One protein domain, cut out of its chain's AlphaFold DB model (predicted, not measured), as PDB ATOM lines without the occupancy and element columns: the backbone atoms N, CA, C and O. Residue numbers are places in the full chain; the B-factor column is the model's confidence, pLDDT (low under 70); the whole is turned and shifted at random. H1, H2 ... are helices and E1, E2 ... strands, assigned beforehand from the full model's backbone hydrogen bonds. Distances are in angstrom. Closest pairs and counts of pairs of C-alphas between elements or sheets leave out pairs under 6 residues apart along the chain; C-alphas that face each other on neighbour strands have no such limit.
ATOM      1  N   THR A 113     -29.202  -6.968 -13.920       92.69
ATOM      2  CA  THR A 113     -28.361  -7.846 -14.750       92.69
ATOM      3  C   THR A 113     -27.336  -8.572 -13.892       92.69
ATOM      4  O   THR A 113     -27.170  -9.785 -14.007       92.69
ATOM      5  N   LYS A 114     -26.661  -7.848 -12.995       94.81
ATOM      6  CA  LYS A 114     -25.736  -8.460 -12.040       94.81
ATOM      7  C   LYS A 114     -26.453  -9.440 -11.113       94.81
ATOM      8  O   LYS A 114     -25.893 -10.502 -10.841       94.81
ATOM      9  N   ASN A 115     -27.663  -9.103 -10.666       94.31
ATOM     10  CA  ASN A 115     -28.475  -9.984  -9.836       94.31
ATOM     11  C   ASN A 115     -28.804 -11.290 -10.557       94.31
ATOM     12  O   ASN A 115     -28.502 -12.355 -10.032       94.31
ATOM     13  N   PHE A 116     -29.317 -11.203 -11.787       93.12
ATOM     14  CA  PHE A 116     -29.660 -12.367 -12.603       93.12
ATOM     15  C   PHE A 116     -28.490 -13.353 -12.730       93.12
ATOM     16  O   PHE A 116     -28.649 -14.548 -12.492       93.12
ATOM     17  N   TRP A 117     -27.290 -12.859 -13.055       94.00
ATOM     18  CA  TRP A 117     -26.112 -13.722 -13.173       94.00
ATOM     19  C   TRP A 117     -25.664 -14.306 -11.831       94.00
ATOM     20  O   TRP A 117     -25.196 -15.443 -11.795       94.00
ATOM     21  N   ALA A 118     -25.801 -13.560 -10.732       92.00
ATOM     22  CA  ALA A 118     -25.477 -14.072  -9.403       92.00
ATOM     23  C   ALA A 118     -26.445 -15.174  -8.957       92.00
ATOM     24  O   ALA A 118     -25.985 -16.217  -8.496       92.00
ATOM     25  N   GLU A 119     -27.747 -14.999  -9.179       91.31
ATOM     26  CA  GLU A 119     -28.757 -16.013  -8.868       91.31
ATOM     27  C   GLU A 119     -28.541 -17.263  -9.729       91.31
ATOM     28  O   GLU A 119     -28.477 -18.373  -9.206       91.31
ATOM     29  N   CYS A 120     -28.294 -17.090 -11.032       91.12
ATOM     30  CA  CYS A 120     -28.052 -18.200 -11.954       91.12
ATOM     31  C   CYS A 120     -26.786 -19.012 -11.630       91.12
ATOM     32  O   CYS A 120     -26.764 -20.223 -11.851       91.12
ATOM     33  N   TRP A 121     -25.705 -18.368 -11.175       88.69
ATOM     34  CA  TRP A 121     -24.416 -19.046 -10.964       88.69
ATOM     35  C   TRP A 121     -24.155 -19.456  -9.517       88.69
ATOM     36  O   TRP A 121     -23.496 -20.470  -9.294       88.69
ATOM     37  N   ASN A 122     -24.651 -18.689  -8.547       85.38
ATOM     38  CA  ASN A 122     -24.337 -18.876  -7.129       85.38
ATOM     39  C   ASN A 122     -25.571 -19.187  -6.273       85.38
ATOM     40  O   ASN A 122     -25.400 -19.552  -5.107       85.38
ATOM     41  N   GLY A 123     -26.783 -19.033  -6.822       87.69
ATOM     42  CA  GLY A 123     -28.026 -19.147  -6.061       87.69
ATOM     43  C   GLY A 123     -28.163 -18.067  -4.988       87.69
ATOM     44  O   GLY A 123     -28.751 -18.329  -3.945       87.69
ATOM     45  N   ASP A 124     -27.556 -16.892  -5.191       89.75
ATOM     46  CA  ASP A 124     -27.639 -15.773  -4.255       89.75
ATOM     47  C   ASP A 124     -27.971 -14.449  -4.943       89.75
ATOM     48  O   ASP A 124     -27.634 -14.210  -6.102       89.75
ATOM     49  N   THR A 125     -28.643 -13.576  -4.195       92.50
ATOM     50  CA  THR A 125     -29.085 -12.270  -4.676       92.50
ATOM     51  C   THR A 125     -28.032 -11.186  -4.430       92.50
ATOM     52  O   THR A 125     -27.383 -11.113  -3.379       92.50
ATOM     53  N   THR A 126     -27.870 -10.291  -5.405       94.50
ATOM     54  CA  THR A 126     -27.102  -9.046  -5.246       94.50
ATOM     55  C   THR A 126     -27.976  -7.834  -4.973       94.50
ATOM     56  O   THR A 126     -27.428  -6.751  -4.764       94.50
ATOM     57  N   MET A 127     -29.300  -7.985  -5.038       94.88
ATOM     58  CA  MET A 127     -30.231  -6.893  -4.783       94.88
ATOM     59  C   MET A 127     -30.226  -6.547  -3.302       94.88
ATOM     60  O   MET A 127     -30.420  -7.418  -2.450       94.88
ATOM     61  N   LYS A 128     -30.041  -5.267  -2.982       94.81
ATOM     62  CA  LYS A 128     -29.985  -4.832  -1.584       94.81
ATOM     63  C   LYS A 128     -31.313  -5.070  -0.876       94.81
ATOM     64  O   LYS A 128     -31.306  -5.474   0.282       94.81
ATOM     65  N   ILE A 129     -32.433  -4.858  -1.569       95.38
ATOM     66  CA  ILE A 129     -33.761  -5.130  -1.009       95.38
ATOM     67  C   ILE A 129     -33.951  -6.608  -0.648       95.38
ATOM     68  O   ILE A 129     -34.411  -6.905   0.451       95.38
ATOM     69  N   ASN A 130     -33.523  -7.538  -1.503       95.12
ATOM     70  CA  ASN A 130     -33.646  -8.968  -1.214       95.12
ATOM     71  C   ASN A 130     -32.745  -9.367  -0.041       95.12
ATOM     72  O   ASN A 130     -33.191 -10.071   0.859       95.12
ATOM     73  N   GLN A 131     -31.510  -8.860   0.013       95.31
ATOM     74  CA  GLN A 131     -30.612  -9.073   1.158       95.31
ATOM     75  C   GLN A 131     -31.211  -8.524   2.463       95.31
ATOM     76  O   GLN A 131     -31.144  -9.168   3.514       95.31
ATOM     77  N   TRP A 132     -31.834  -7.346   2.399       96.44
ATOM     78  CA  TRP A 132     -32.542  -6.741   3.521       96.44
ATOM     79  C   TRP A 132     -33.737  -7.592   3.963       96.44
ATOM     80  O   TRP A 132     -33.822  -7.927   5.143       96.44
ATOM     81  N   LEU A 133     -34.599  -8.036   3.045       96.12
ATOM     82  CA  LEU A 133     -35.732  -8.919   3.344       96.12
ATOM     83  C   LEU A 133     -35.274 -10.255   3.945       96.12
ATOM     84  O   LEU A 133     -35.816 -10.684   4.967       96.12
ATOM     85  N   LEU A 134     -34.244 -10.885   3.374       95.50
ATOM     86  CA  LEU A 134     -33.667 -12.139   3.873       95.50
ATOM     87  C   LEU A 134     -33.089 -11.999   5.280       95.50
ATOM     88  O   LEU A 134     -33.109 -12.960   6.046       95.50
ATOM     89  N   SER A 135     -32.660 -10.796   5.677       96.31
ATOM     90  CA  SER A 135     -32.214 -10.561   7.051       96.31
ATOM     91  C   SER A 135     -33.304 -10.835   8.097       96.31
ATOM     92  O   SER A 135     -32.980 -11.131   9.247       96.31
ATOM     93  N   TYR A 136     -34.582 -10.792   7.708       95.75
ATOM     94  CA  TYR A 136     -35.733 -11.092   8.564       95.75
ATOM     95  C   TYR A 136     -36.212 -12.548   8.481       95.75
ATOM     96  O   TYR A 136     -37.133 -12.908   9.215       95.75
ATOM     97  N   LYS A 137     -35.615 -13.391   7.625       94.69
ATOM     98  CA  LYS A 137     -35.980 -14.807   7.435       94.69
ATOM     99  C   LYS A 137     -35.446 -15.684   8.577       94.69
ATOM    100  O   LYS A 137     -34.651 -16.595   8.371       94.69
ATOM    101  N   ASP A 138     -35.850 -15.370   9.803       94.50
ATOM    102  CA  ASP A 138     -35.396 -16.057  11.012       94.50
ATOM    103  C   ASP A 138     -36.124 -17.411  11.178       94.50
ATOM    104  O   ASP A 138     -37.350 -17.422  11.347       94.50
ATOM    105  N   PRO A 139     -35.420 -18.558  11.137       92.50
ATOM    106  CA  PRO A 139     -36.035 -19.876  11.284       92.50
ATOM    107  C   PRO A 139     -36.561 -20.170  12.693       92.50
ATOM    108  O   PRO A 139     -37.429 -21.034  12.824       92.50
ATOM    109  N   ASP A 140     -36.098 -19.457  13.722       93.69
ATOM    110  CA  ASP A 140     -36.629 -19.569  15.082       93.69
ATOM    111  C   ASP A 140     -37.993 -18.864  15.196       93.69
ATOM    112  O   ASP A 140     -38.874 -19.322  15.925       93.69
ATOM    113  N   LEU A 141     -38.191 -17.765  14.456       94.38
ATOM    114  CA  LEU A 141     -39.451 -17.008  14.445       94.38
ATOM    115  C   LEU A 141     -40.451 -17.529  13.403       94.38
ATOM    116  O   LEU A 141     -41.658 -17.522  13.647       94.38
ATOM    117  N   TYR A 142     -39.959 -17.989  12.250       92.75
ATOM    118  CA  TYR A 142     -40.766 -18.366  11.087       92.75
ATOM    119  C   TYR A 142     -40.417 -19.776  10.572       92.75
ATOM    120  O   TYR A 142     -40.093 -19.939   9.395       92.75
ATOM    121  N   PRO A 143     -40.505 -20.833  11.399       89.56
ATOM    122  CA  PRO A 143     -39.918 -22.148  11.110       89.56
ATOM    123  C   PRO A 143     -40.477 -22.862   9.874       89.56
ATOM    124  O   PRO A 143     -39.789 -23.700   9.292       89.56
ATOM    125  N   GLU A 144     -41.719 -22.579   9.478       87.69
ATOM    126  CA  GLU A 144     -42.322 -23.160   8.272       87.69
ATOM    127  C   GLU A 144     -41.892 -22.417   7.004       87.69
ATOM    128  O   GLU A 144     -41.553 -23.045   6.006       87.69
ATOM    129  N   LYS A 145     -41.858 -21.081   7.055       86.38
ATOM    130  CA  LYS A 145     -41.556 -20.219   5.901       86.38
ATOM    131  C   LYS A 145     -40.059 -20.057   5.664       86.38
ATOM    132  O   LYS A 145     -39.619 -19.983   4.525       86.38
ATOM    133  N   ALA A 146     -39.255 -20.082   6.723       81.50
ATOM    134  CA  ALA A 146     -37.804 -19.977   6.630       81.50
ATOM    135  C   ALA A 146     -37.139 -21.220   6.011       81.50
ATOM    136  O   ALA A 146     -35.992 -21.144   5.584       81.50
ATOM    137  N   LYS A 147     -37.842 -22.361   5.952       81.00
ATOM    138  CA  LYS A 147     -37.364 -23.591   5.293       81.00
ATOM    139  C   LYS A 147     -37.618 -23.619   3.788       81.00
ATOM    140  O   LYS A 147     -37.102 -24.508   3.117       81.00
ATOM    141  N   ASP A 148     -38.440 -22.701   3.294       82.50
ATOM    142  CA  ASP A 148     -38.753 -22.582   1.878       82.50
ATOM    143  C   ASP A 148     -37.616 -21.872   1.121       82.50
ATOM    144  O   ASP A 148     -36.678 -21.350   1.733       82.50
ATOM    145  N   TYR A 149     -37.696 -21.850  -0.205       86.25
ATOM    146  CA  TYR A 149     -36.759 -21.145  -1.078       86.25
ATOM    147  C   TYR A 149     -36.690 -19.639  -0.755       86.25
ATOM    148  O   TYR A 149     -37.649 -19.047  -0.250       86.25
ATOM    149  N   ASP A 150     -35.536 -19.009  -0.979       89.38
ATOM    150  CA  ASP A 150     -35.329 -17.580  -0.695       89.38
ATOM    151  C   ASP A 150     -36.251 -16.705  -1.552       89.38
ATOM    152  O   ASP A 150     -36.832 -15.746  -1.050       89.38
ATOM    153  N   GLU A 151     -36.510 -17.123  -2.786       87.12
ATOM    154  CA  GLU A 151     -37.405 -16.479  -3.743       87.12
ATOM    155  C   GLU A 151     -38.859 -16.445  -3.255       87.12
ATOM    156  O   GLU A 151     -39.595 -15.505  -3.547       87.12
ATOM    157  N   ASN A 152     -39.280 -17.436  -2.464       88.75
ATOM    158  CA  ASN A 152     -40.616 -17.446  -1.865       88.75
ATOM    159  C   ASN A 152     -40.728 -16.469  -0.690       88.75
ATOM    160  O   ASN A 152     -41.837 -16.075  -0.338       88.75
ATOM    161  N   TRP A 153     -39.601 -16.085  -0.082       92.69
ATOM    162  CA  TRP A 153     -39.545 -15.062   0.959       92.69
ATOM    163  C   TRP A 153     -39.425 -13.656   0.369       92.69
ATOM    164  O   TRP A 153     -40.052 -12.733   0.865       92.69
ATOM    165  N   THR A 154     -38.634 -13.467  -0.686       92.06
ATOM    166  CA  THR A 154     -38.414 -12.134  -1.273       92.06
ATOM    167  C   THR A 154     -39.381 -11.786  -2.402       92.06
ATOM    168  O   THR A 154     -39.432 -10.634  -2.812       92.06
ATOM    169  N   GLY A 155     -40.103 -12.768  -2.943       83.12
ATOM    170  CA  GLY A 155     -40.975 -12.599  -4.103       83.12
ATOM    171  C   GLY A 155     -42.428 -12.250  -3.776       83.12
ATOM    172  O   GLY A 155     -42.842 -12.116  -2.622       83.12
ATOM    173  N   CYS A 156     -43.242 -12.195  -4.835       70.62
ATOM    174  CA  CYS A 156     -44.616 -11.683  -4.799       70.62
ATOM    175  C   CYS A 156     -45.592 -12.459  -3.894       70.62
ATOM    176  O   CYS A 156     -46.667 -11.966  -3.538       70.62
ATOM    177  N   TRP A 157     -45.231 -13.679  -3.493       76.38
ATOM    178  CA  TRP A 157     -46.030 -14.525  -2.604       76.38
ATOM    179  C   TRP A 157     -45.971 -14.106  -1.136       76.38
ATOM    180  O   TRP A 157     -46.837 -14.507  -0.364       76.38
ATOM    181  N   ALA A 158     -44.955 -13.338  -0.746       84.81
ATOM    182  CA  ALA A 158     -44.732 -12.919   0.633       84.81
ATOM    183  C   ALA A 158     -44.912 -11.412   0.837       84.81
ATOM    184  O   ALA A 158     -44.727 -10.912   1.944       84.81
ATOM    185  N   GLU A 159     -45.294 -10.685  -0.207       88.50
ATOM    186  CA  GLU A 159     -45.540  -9.249  -0.158       88.50
ATOM    187  C   GLU A 159     -47.004  -8.916  -0.434       88.50
ATOM    188  O   GLU A 159     -47.732  -9.676  -1.079       88.50
ATOM    189  N   LYS A 160     -47.412  -7.733   0.022       89.56
ATOM    190  CA  LYS A 160     -48.698  -7.121  -0.279       89.56
ATOM    191  C   LYS A 160     -48.513  -5.636  -0.579       89.56
ATOM    192  O   LYS A 160     -47.964  -4.916   0.256       89.56
ATOM    193  N   GLU A 161     -49.046  -5.175  -1.707       90.88
ATOM    194  CA  GLU A 161     -49.211  -3.746  -1.994       90.88
ATOM    195  C   GLU A 161     -50.299  -3.164  -1.071       90.88
ATOM    196  O   GLU A 161     -51.398  -3.716  -0.943       90.88
ATOM    197  N   ILE A 162     -49.979  -2.082  -0.359       92.56
ATOM    198  CA  ILE A 162     -50.852  -1.491   0.669       92.56
ATOM    199  C   ILE A 162     -51.183  -0.015   0.436       92.56
ATOM    200  O   ILE A 162     -52.135   0.479   1.037       92.56
ATOM    201  N   GLU A 163     -50.432   0.692  -0.411       94.25
ATOM    202  CA  GLU A 163     -50.663   2.108  -0.719       94.25
ATOM    203  C   GLU A 163     -50.046   2.481  -2.072       94.25
ATOM    204  O   GLU A 163     -49.010   1.932  -2.452       94.25
ATOM    205  N   TYR A 164     -50.659   3.441  -2.769       95.00
ATOM    206  CA  TYR A 164     -50.204   3.946  -4.065       95.00
ATOM    207  C   TYR A 164     -50.210   5.474  -4.064       95.00
ATOM    208  O   TYR A 164     -51.248   6.100  -3.840       95.00
ATOM    209  N   GLU A 165     -49.062   6.076  -4.355       95.62
ATOM    210  CA  GLU A 165     -48.863   7.522  -4.361       95.62
ATOM    211  C   GLU A 165     -48.317   7.964  -5.733       95.62
ATOM    212  O   GLU A 165     -47.150   7.705  -6.043       95.62
ATOM    213  N   PRO A 166     -49.131   8.620  -6.584       96.12
ATOM    214  CA  PRO A 166     -48.642   9.286  -7.788       96.12
ATOM    215  C   PRO A 166     -47.554  10.301  -7.445       96.12
ATOM    216  O   PRO A 166     -47.746  11.149  -6.573       96.12
ATOM    217  N   ILE A 167     -46.428  10.257  -8.151       96.00
ATOM    218  CA  ILE A 167     -45.363  11.243  -7.974       96.00
ATOM    219  C   ILE A 167     -45.777  12.522  -8.720       96.00
ATOM    220  O   ILE A 167     -45.997  12.466  -9.934       96.00
ATOM    221  N   PRO A 168     -45.882  13.681  -8.043       93.69
ATOM    222  CA  PRO A 168     -46.342  14.916  -8.674       93.69
ATOM    223  C   PRO A 168     -45.466  15.352  -9.851       93.69
ATOM    224  O   PRO A 168     -44.250  15.160  -9.832       93.69
ATOM    225  N   ASP A 169     -46.090  15.982 -10.846       93.00
ATOM    226  CA  ASP A 169     -45.426  16.546 -12.029       93.00
ATOM    227  C   ASP A 169     -44.607  15.519 -12.840       93.00
ATOM    228  O   ASP A 169     -43.597  15.859 -13.460       93.00
ATOM    229  N   THR A 170     -45.036  14.250 -12.829       96.31
ATOM    230  CA  THR A 170     -44.402  13.157 -13.588       96.31
ATOM    231  C   THR A 170     -45.219  12.664 -14.770       96.31
ATOM    232  O   THR A 170     -44.828  11.685 -15.395       96.31
ATOM    233  N   GLU A 171     -46.334  13.321 -15.093       97.31
ATOM    234  CA  GLU A 171     -47.135  12.928 -16.245       97.31
ATOM    235  C   GLU A 171     -46.361  13.125 -17.552       97.31
ATOM    236  O   GLU A 171     -45.777  14.183 -17.807       97.31
ATOM    237  N   PHE A 172     -46.391  12.111 -18.408       96.69
ATOM    238  CA  PHE A 172     -45.844  12.170 -19.756       96.69
ATOM    239  C   PHE A 172     -46.697  11.348 -20.718       96.69
ATOM    240  O   PHE A 172     -47.521  10.534 -20.312       96.69
ATOM    241  N   GLU A 173     -46.496  11.569 -22.012       94.50
ATOM    242  CA  GLU A 173     -47.257  10.901 -23.060       94.50
ATOM    243  C   GLU A 173     -46.343  10.029 -23.924       94.50
ATOM    244  O   GLU A 173     -45.221  10.422 -24.268       94.50
ATOM    245  N   TYR A 174     -46.831   8.848 -24.294       93.12
ATOM    246  CA  TYR A 174     -46.229   7.993 -25.306       93.12
ATOM    247  C   TYR A 174     -47.336   7.384 -26.171       93.12
ATOM    248  O   TYR A 174     -48.255   6.759 -25.654       93.12
ATOM    249  N   LEU A 175     -47.256   7.592 -27.489       91.50
ATOM    250  CA  LEU A 175     -48.262   7.132 -28.461       91.50
ATOM    251  C   LEU A 175     -49.704   7.568 -28.137       91.50
ATOM    252  O   LEU A 175     -50.642   6.793 -28.302       91.50
ATOM    253  N   GLY A 176     -49.883   8.812 -27.683       87.94
ATOM    254  CA  GLY A 176     -51.198   9.350 -27.310       87.94
ATOM    255  C   GLY A 176     -51.718   8.862 -25.954       87.94
ATOM    256  O   GLY A 176     -52.750   9.344 -25.494       87.94
ATOM    257  N   HIS A 177     -51.006   7.945 -25.293       90.81
ATOM    258  CA  HIS A 177     -51.366   7.422 -23.978       90.81
ATOM    259  C   HIS A 177     -50.590   8.125 -22.870       90.81
ATOM    260  O   HIS A 177     -49.398   8.412 -23.017       90.81
ATOM    261  N   LYS A 178     -51.263   8.397 -21.748       95.00
ATOM    262  CA  LYS A 178     -50.680   9.110 -20.609       95.00
ATOM    263  C   LYS A 178     -50.167   8.155 -19.543       95.00
ATOM    264  O   LYS A 178     -50.862   7.235 -19.117       95.00
ATOM    265  N   TYR A 179     -48.974   8.453 -19.058       96.88
ATOM    266  CA  TYR A 179     -48.264   7.700 -18.038       96.88
ATOM    267  C   TYR A 179     -47.792   8.630 -16.927       96.88
ATOM    268  O   TYR A 179     -47.676   9.837 -17.124       96.88
ATOM    269  N   GLN A 180     -47.495   8.055 -15.769       97.31
ATOM    270  CA  GLN A 180     -46.902   8.744 -14.624       97.31
ATOM    271  C   GLN A 180     -45.958   7.795 -13.879       97.31
ATOM    272  O   GLN A 180     -45.932   6.585 -14.131       97.31
ATOM    273  N   PHE A 181     -45.213   8.334 -12.914       98.00
ATOM    274  CA  PHE A 181     -44.523   7.510 -11.928       98.00
ATOM    275  C   PHE A 181     -45.370   7.372 -10.672       98.00
ATOM    276  O   PHE A 181     -45.919   8.350 -10.169       98.00
ATOM    277  N   THR A 182     -45.442   6.155 -10.149       97.25
ATOM    278  CA  THR A 182     -46.192   5.829  -8.941       97.25
ATOM    279  C   THR A 182     -45.246   5.188  -7.938       97.25
ATOM    280  O   THR A 182     -44.459   4.300  -8.270       97.25
ATOM    281  N   LYS A 183     -45.307   5.675  -6.702       96.81
ATOM    282  CA  LYS A 183     -44.649   5.084  -5.546       96.81
ATOM    283  C   LYS A 183     -45.619   4.097  -4.908       96.81
ATOM    284  O   LYS A 183     -46.702   4.479  -4.467       96.81
ATOM    285  N   VAL A 184     -45.230   2.834  -4.881       95.69
ATOM    286  CA  VAL A 184     -46.022   1.725  -4.351       95.69
ATOM    287  C   VAL A 184     -45.460   1.356  -3.001       95.69
ATOM    288  O   VAL A 184     -44.255   1.172  -2.867       95.69
ATOM    289  N   LYS A 185     -46.306   1.282  -1.979       96.12
ATOM    290  CA  LYS A 185     -45.908   0.811  -0.659       96.12
ATOM    291  C   LYS A 185     -46.212  -0.668  -0.538       96.12
ATOM    292  O   LYS A 185     -47.359  -1.082  -0.703       96.12
ATOM    293  N   HIS A 186     -45.200  -1.429  -0.163       94.75
ATOM    294  CA  HIS A 186     -45.286  -2.863   0.044       94.75
ATOM    295  C   HIS A 186     -45.134  -3.183   1.526       94.75
ATOM    296  O   HIS A 186     -44.500  -2.447   2.291       94.75
ATOM    297  N   LYS A 187     -45.714  -4.309   1.926       95.38
ATOM    298  CA  LYS A 187     -45.556  -4.894   3.250       95.38
ATOM    299  C   LYS A 187     -45.296  -6.383   3.136       95.38
ATOM    300  O   LYS A 187     -46.051  -7.091   2.473       95.38
ATOM    301  N   HIS A 188     -44.281  -6.863   3.845       95.00
ATOM    302  CA  HIS A 188     -43.990  -8.285   3.922       95.00
ATOM    303  C   HIS A 188     -45.023  -8.960   4.832       95.00
ATOM    304  O   HIS A 188     -45.193  -8.563   5.987       95.00
ATOM    305  N   GLU A 189     -45.721  -9.977   4.343       92.06
ATOM    306  CA  GLU A 189     -46.857 -10.594   5.033       92.06
ATOM    307  C   GLU A 189     -46.444 -11.335   6.314       92.06
ATOM    308  O   GLU A 189     -47.236 -11.422   7.252       92.06
ATOM    309  N   TYR A 190     -45.203 -11.832   6.392       92.62
ATOM    310  CA  TYR A 190     -44.735 -12.618   7.541       92.62
ATOM    311  C   TYR A 190     -44.053 -11.772   8.622       92.62
ATOM    312  O   TYR A 190     -44.399 -11.865   9.799       92.62
ATOM    313  N   CYS A 191     -43.077 -10.942   8.239       93.19
ATOM    314  CA  CYS A 191     -42.304 -10.133   9.194       93.19
ATOM    315  C   CYS A 191     -42.811  -8.691   9.336       93.19
ATOM    316  O   CYS A 191     -42.397  -7.986  10.252       93.19
ATOM    317  N   GLY A 192     -43.731  -8.256   8.472       94.88
ATOM    318  CA  GLY A 192     -44.424  -6.976   8.597       94.88
ATOM    319  C   GLY A 192     -43.605  -5.744   8.226       94.88
ATOM    320  O   GLY A 192     -44.137  -4.643   8.353       94.88
ATOM    321  N   VAL A 193     -42.354  -5.904   7.786       96.31
ATOM    322  CA  VAL A 193     -41.528  -4.784   7.318       96.31
ATOM    323  C   VAL A 193     -42.120  -4.177   6.050       96.31
ATOM    324  O   VAL A 193     -42.773  -4.867   5.266       96.31
ATOM    325  N   GLU A 194     -41.907  -2.879   5.872       96.75
ATOM    326  CA  GLU A 194     -42.500  -2.095   4.791       96.75
ATOM    327  C   GLU A 194     -41.396  -1.427   3.966       96.75
ATOM    328  O   GLU A 194     -40.387  -0.977   4.513       96.75
ATOM    329  N   TRP A 195     -41.603  -1.354   2.655       96.81
ATOM    330  CA  TRP A 195     -40.719  -0.675   1.708       96.81
ATOM    331  C   TRP A 195     -41.547   0.016   0.629       96.81
ATOM    332  O   TRP A 195     -42.771  -0.128   0.575       96.81
ATOM    333  N   TYR A 196     -40.874   0.781  -0.222       96.94
ATOM    334  CA  TYR A 196     -41.468   1.362  -1.414       96.94
ATOM    335  C   TYR A 196     -40.806   0.830  -2.674       96.94
ATOM    336  O   TYR A 196     -39.593   0.623  -2.704       96.94
ATOM    337  N   GLU A 197     -41.589   0.711  -3.733       96.00
ATOM    338  CA  GLU A 197     -41.111   0.563  -5.100       96.00
ATOM    339  C   GLU A 197     -41.553   1.757  -5.935       96.00
ATOM    340  O   GLU A 197     -42.584   2.381  -5.681       96.00
ATOM    341  N   PHE A 198     -40.743   2.106  -6.925       97.12
ATOM    342  CA  PHE A 198     -41.035   3.176  -7.866       97.12
ATOM    343  C   PHE A 198     -41.237   2.551  -9.235       97.12
ATOM    344  O   PHE A 198     -40.341   1.882  -9.755       97.12
ATOM    345  N   VAL A 199     -42.411   2.774  -9.815       96.38
ATOM    346  CA  VAL A 199     -42.811   2.139 -11.070       96.38
ATOM    347  C   VAL A 199     -43.443   3.132 -12.037       96.38
ATOM    348  O   VAL A 199     -43.974   4.169 -11.637       96.38
ATOM    349  N   CYS A 200     -43.382   2.815 -13.329       97.25
ATOM    350  CA  CYS A 200     -44.148   3.509 -14.362       97.25
ATOM    351  C   CYS A 200     -45.544   2.890 -14.486       97.25
ATOM    352  O   CYS A 200     -45.650   1.677 -14.661       97.25
ATOM    353  N   THR A 201     -46.591   3.712 -14.467       96.19
ATOM    354  CA  THR A 201     -47.998   3.282 -14.562       96.19
ATOM    355  C   THR A 201     -48.766   4.157 -15.544       96.19
ATOM    356  O   THR A 201     -48.260   5.188 -15.991       96.19
ATOM    357  N   ASP A 202     -50.011   3.787 -15.835       94.62
ATOM    358  CA  ASP A 202     -50.974   4.695 -16.467       94.62
ATOM    359  C   ASP A 202     -51.175   5.959 -15.615       94.62
ATOM    360  O   ASP A 202     -50.948   5.921 -14.398       94.62
ATOM    361  N   SER A 203     -51.595   7.064 -16.245       94.31
ATOM    362  CA  SER A 203     -52.045   8.284 -15.558       94.31
ATOM    363  C   SER A 203     -53.536   8.567 -15.817       94.31
ATOM    364  O   SER A 203     -53.897   8.901 -16.952       94.31
ATOM    365  N   PRO A 204     -54.414   8.482 -14.796       93.19
ATOM    366  CA  PRO A 204     -54.144   7.936 -13.463       93.19
ATOM    367  C   PRO A 204     -53.869   6.425 -13.526       93.19
ATOM    368  O   PRO A 204     -54.261   5.761 -14.485       93.19
ATOM    369  N   TYR A 205     -53.222   5.870 -12.494       88.94
ATOM    370  CA  TYR A 205     -52.974   4.429 -12.439       88.94
ATOM    371  C   TYR A 205     -54.292   3.649 -12.451       88.94
ATOM    372  O   TYR A 205     -55.305   4.083 -11.894       88.94
ATOM    373  N   VAL A 206     -54.266   2.471 -13.069       85.62
ATOM    374  CA  VAL A 206     -55.431   1.593 -13.180       85.62
ATOM    375  C   VAL A 206     -55.202   0.343 -12.341       85.62
ATOM    376  O   VAL A 206     -54.173  -0.322 -12.468       85.62
ATOM    377  N   MET A 207     -56.178   0.027 -11.489       85.25
ATOM    378  CA  MET A 207     -56.215  -1.238 -10.757       85.25
ATOM    379  C   MET A 207     -56.680  -2.353 -11.691       85.25
ATOM    380  O   MET A 207     -57.688  -2.205 -12.381       85.25
ATOM    381  N   GLN A 208     -55.980  -3.480 -11.672       76.69
ATOM    382  CA  GLN A 208     -56.359  -4.690 -12.387       76.69
ATOM    383  C   GLN A 208     -56.617  -5.838 -11.413       76.69
ATOM    384  O   GLN A 208     -55.886  -6.028 -10.436       76.69
ATOM    385  N   ASP A 209     -57.646  -6.629 -11.715       71.75
ATOM    386  CA  ASP A 209     -57.889  -7.903 -11.047       71.75
ATOM    387  C   ASP A 209     -56.891  -8.940 -11.565       71.75
ATOM    388  O   ASP A 209     -56.744  -9.124 -12.775       71.75
ATOM    389  N   THR A 210     -56.222  -9.662 -10.665       62.31
ATOM    390  CA  THR A 210     -55.352 -10.769 -11.077       62.31
ATOM    391  C   THR A 210     -56.178 -12.047 -11.273       62.31
ATOM    392  O   THR A 210     -56.751 -12.559 -10.311       62.31
ATOM    393  N   PRO A 211     -56.232 -12.639 -12.488       58.47
ATOM    394  CA  PRO A 211     -57.055 -13.831 -12.735       58.47
ATOM    395  C   PRO A 211     -56.641 -15.051 -11.899       58.47
ATOM    396  O   PRO A 211     -57.431 -15.971 -11.697       58.47
ATOM    397  N   TRP A 212     -55.390 -15.066 -11.430       60.88
ATOM    398  CA  TRP A 212     -54.746 -16.213 -10.787       60.88
ATOM    399  C   TRP A 212     -54.636 -16.083  -9.261       60.88
ATOM    400  O   TRP A 212     -54.359 -17.081  -8.597       60.88
ATOM    401  N   VAL A 213     -54.883 -14.896  -8.692       61.03
ATOM    402  CA  VAL A 213     -54.867 -14.657  -7.241       61.03
ATOM    403  C   VAL A 213     -56.163 -13.953  -6.849       61.03
ATOM    404  O   VAL A 213     -56.328 -12.752  -7.047       61.03
ATOM    405  N   LYS A 214     -57.113 -14.716  -6.297       55.69
ATOM    406  CA  LYS A 214     -58.380 -14.155  -5.807       55.69
ATOM    407  C   LYS A 214     -58.114 -13.031  -4.804       55.69
ATOM    408  O   LYS A 214     -57.259 -13.171  -3.932       55.69
ATOM    409  N   ASP A 215     -58.883 -11.954  -4.928       60.84
ATOM    410  CA  ASP A 215     -58.925 -10.829  -3.988       60.84
ATOM    411  C   ASP A 215     -57.613 -10.025  -3.854       60.84
ATOM    412  O   ASP A 215     -57.432  -9.290  -2.880       60.84
ATOM    413  N   ARG A 216     -56.711 -10.105  -4.846       65.62
ATOM    414  CA  ARG A 216     -55.608  -9.146  -5.003       65.62
ATOM    415  C   ARG A 216     -55.793  -8.294  -6.260       65.62
ATOM    416  O   ARG A 216     -55.657  -8.783  -7.385       65.62
ATOM    417  N   ALA A 217     -56.046  -7.008  -6.034       68.81
ATOM    418  CA  ALA A 217     -55.948  -5.972  -7.050       68.81
ATOM    419  C   ALA A 217     -54.535  -5.372  -7.019       68.81
ATOM    420  O   ALA A 217     -54.025  -5.087  -5.935       68.81
ATOM    421  N   TRP A 218     -53.939  -5.180  -8.192       77.69
ATOM    422  CA  TRP A 218     -52.600  -4.603  -8.366       77.69
ATOM    423  C   TRP A 218     -52.672  -3.470  -9.375       77.69
ATOM    424  O   TRP A 218     -53.596  -3.427 -10.192       77.69
ATOM    425  N   ILE A 219     -51.698  -2.568  -9.356       86.81
ATOM    426  CA  ILE A 219     -51.567  -1.586 -10.435       86.81
ATOM    427  C   ILE A 219     -50.811  -2.190 -11.619       86.81
ATOM    428  O   ILE A 219     -49.838  -2.924 -11.448       86.81
ATOM    429  N   GLN A 220     -51.224  -1.852 -12.841       87.12
ATOM    430  CA  GLN A 220     -50.412  -2.170 -14.013       87.12
ATOM    431  C   GLN A 220     -49.106  -1.371 -13.959       87.12
ATOM    432  O   GLN A 220     -49.102  -0.145 -14.081       87.12
ATOM    433  N   SER A 221     -47.994  -2.087 -13.806       89.94
ATOM    434  CA  SER A 221     -46.646  -1.536 -13.919       89.94
ATOM    435  C   SER A 221     -46.061  -1.858 -15.292       89.94
ATOM    436  O   SER A 221     -46.214  -2.969 -15.804       89.94
ATOM    437  N   TYR A 222     -45.390  -0.879 -15.891       91.12
ATOM    438  CA  TYR A 222     -44.687  -1.018 -17.169       91.12
ATOM    439  C   TYR A 222     -43.167  -1.067 -17.005       91.12
ATOM    440  O   TYR A 222     -42.458  -1.459 -17.929       91.12
ATOM    441  N   MET A 223     -42.649  -0.633 -15.852       93.19
ATOM    442  CA  MET A 223     -41.217  -0.640 -15.563       93.19
ATOM    443  C   MET A 223     -40.957  -0.446 -14.075       93.19
ATOM    444  O   MET A 223     -41.447   0.515 -13.487       93.19
ATOM    445  N   TYR A 224     -40.102  -1.298 -13.512       93.69
ATOM    446  CA  TYR A 224     -39.464  -1.076 -12.221       93.69
ATOM    447  C   TYR A 224     -38.316  -0.066 -12.349       93.69
ATOM    448  O   TYR A 224     -37.448  -0.207 -13.214       93.69
ATOM    449  N   LEU A 225     -38.305   0.959 -11.495       95.62
ATOM    450  CA  LEU A 225     -37.351   2.077 -11.553       95.62
ATOM    451  C   LEU A 225     -36.423   2.134 -10.338       95.62
ATOM    452  O   LEU A 225     -35.373   2.784 -10.389       95.62
ATOM    453  N   GLY A 226     -36.797   1.452  -9.259       95.62
ATOM    454  CA  GLY A 226     -36.022   1.358  -8.034       95.62
ATOM    455  C   GLY A 226     -36.899   1.069  -6.826       95.62
ATOM    456  O   GLY A 226     -38.119   0.947  -6.931       95.62
ATOM    457  N   ASN A 227     -36.266   0.996  -5.663       96.56
ATOM    458  CA  ASN A 227     -36.937   0.766  -4.389       96.56
ATOM    459  C   ASN A 227     -36.468   1.757  -3.328       96.56
ATOM    460  O   ASN A 227     -35.497   2.481  -3.519       96.56
ATOM    461  N   TRP A 228     -37.125   1.776  -2.182       96.56
ATOM    462  CA  TRP A 228     -36.601   2.392  -0.978       96.56
ATOM    463  C   TRP A 228     -37.016   1.588   0.243       96.56
ATOM    464  O   TRP A 228     -38.182   1.242   0.393       96.56
ATOM    465  N   PHE A 229     -36.076   1.354   1.145       95.50
ATOM    466  CA  PHE A 229     -36.302   0.728   2.442       95.50
ATOM    467  C   PHE A 229     -35.328   1.335   3.458       95.50
ATOM    468  O   PHE A 229     -34.332   1.962   3.083       95.50
TER     469      PHE A 229
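Overview. This is residues 113 to 229 of the 344 residues of an uncharacterized protein of Lachnospira eligens (UniProt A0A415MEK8). One strongly twisted antiparallel sheet of E1, E2, E3, E4 and E7, with E1, E3 and E4 bending along their length, makes the body; the small hairpin of E5 and E6 lies beside it, E6 near E1 and E4. The short helices H2 and H3 and the loop of residues 135 to 149 lie toward one end of the long axis, E2 with the start of E3 makes the other end, and H1 is set off from the sheet. The printed part has 117 residues, with three named helices followed by seven named strands, in the order H1, H2, H3, E1 to E7; the class is mixed, helices and strands. The larger sheet is branched at E3, and E2, E3 and E4 form a meander, each strand the antiparallel neighbour of the one before. The whole is only just compact, close to loose, with a radius of gyration of the C-alphas of 16.1 A, and is elongated, spanning 51 by 33 by 26 A.

Arrangement. E3, residues 177 to 188, has three neighbours. E1, residues 159 to 166, beside residues 182 to 188, and E2, residues 172 to 174, beside residues 177 to 179, lie on one side of E3. E4, residues 194 to 202, is on the other side, beside residues 179 to 187. E1 and E3 are antiparallel at 140 degrees, with N 162 and O 185 2.8 A apart, within hydrogen-bond range. E2 and E3 form a hairpin, with N 179 and O 172 at 2.8 A. E3 and E4 form another, at 163 degrees, with N 184 and O 197 at 2.8 A. E7, residues 223 to 228, is antiparallel to E4 on the side away from E3, with N 225 and O 198 at 2.8 A. E1, E2 and E7 are edge strands. E5, residues 207 to 209, and E6, residues 217 to 219, form a separate hairpin, with N 208 and O 218 at 2.8 A. The closest C-alphas of E1 and E6 are those of Glu 161 and Trp 218, 7.3 A apart. H2, residues 128 to 134, only grazes the larger sheet with its residues 128 to 133. H2 touches H3, residues 150 to 154; the closest C-alphas are those of Asn 130 and Thr 154, 5.7 A apart. H3 is only just not on that sheet, with 4 pairs of C-alphas within 10 A, one pair short. H1, residues 113 to 122, is apart from H2, from H3 and from E1 to E7. In H1, H2 and H3 every O i to N i+4 pair is within hydrogen-bond range.

Along the chain. H1 begins at C-alpha 113, (-28.361, -7.846, -14.750), and is 14.0 A long. H2 is 9.8 A long. E3, the longest strand, measures 32.9 A, from C-alpha 177 at (-51.366, 7.422, -23.978) to C-alpha 188 at (-43.990, -8.285, 3.922), and bends by 51 degrees at residue 181. E1 is 20.3 A long and bends by 56 degrees at residue 162; E4 is 23.9 A long and bends by 57 degrees at residue 199. E7, 15.6 A long, ends at C-alpha 228, (-36.601, 2.392, -0.978).

Size, cuts and confidence. The two C-alphas farthest apart are those of Asp 140 and Gly 176, 53.3 A. The printed part has no cut. The link from H2 to H3, 15 residues, is long; the link from E5 to E6 is short, and the others are tight. The mean pLDDT of the printed part is 89.9, and residues 210 to 217 are under 70.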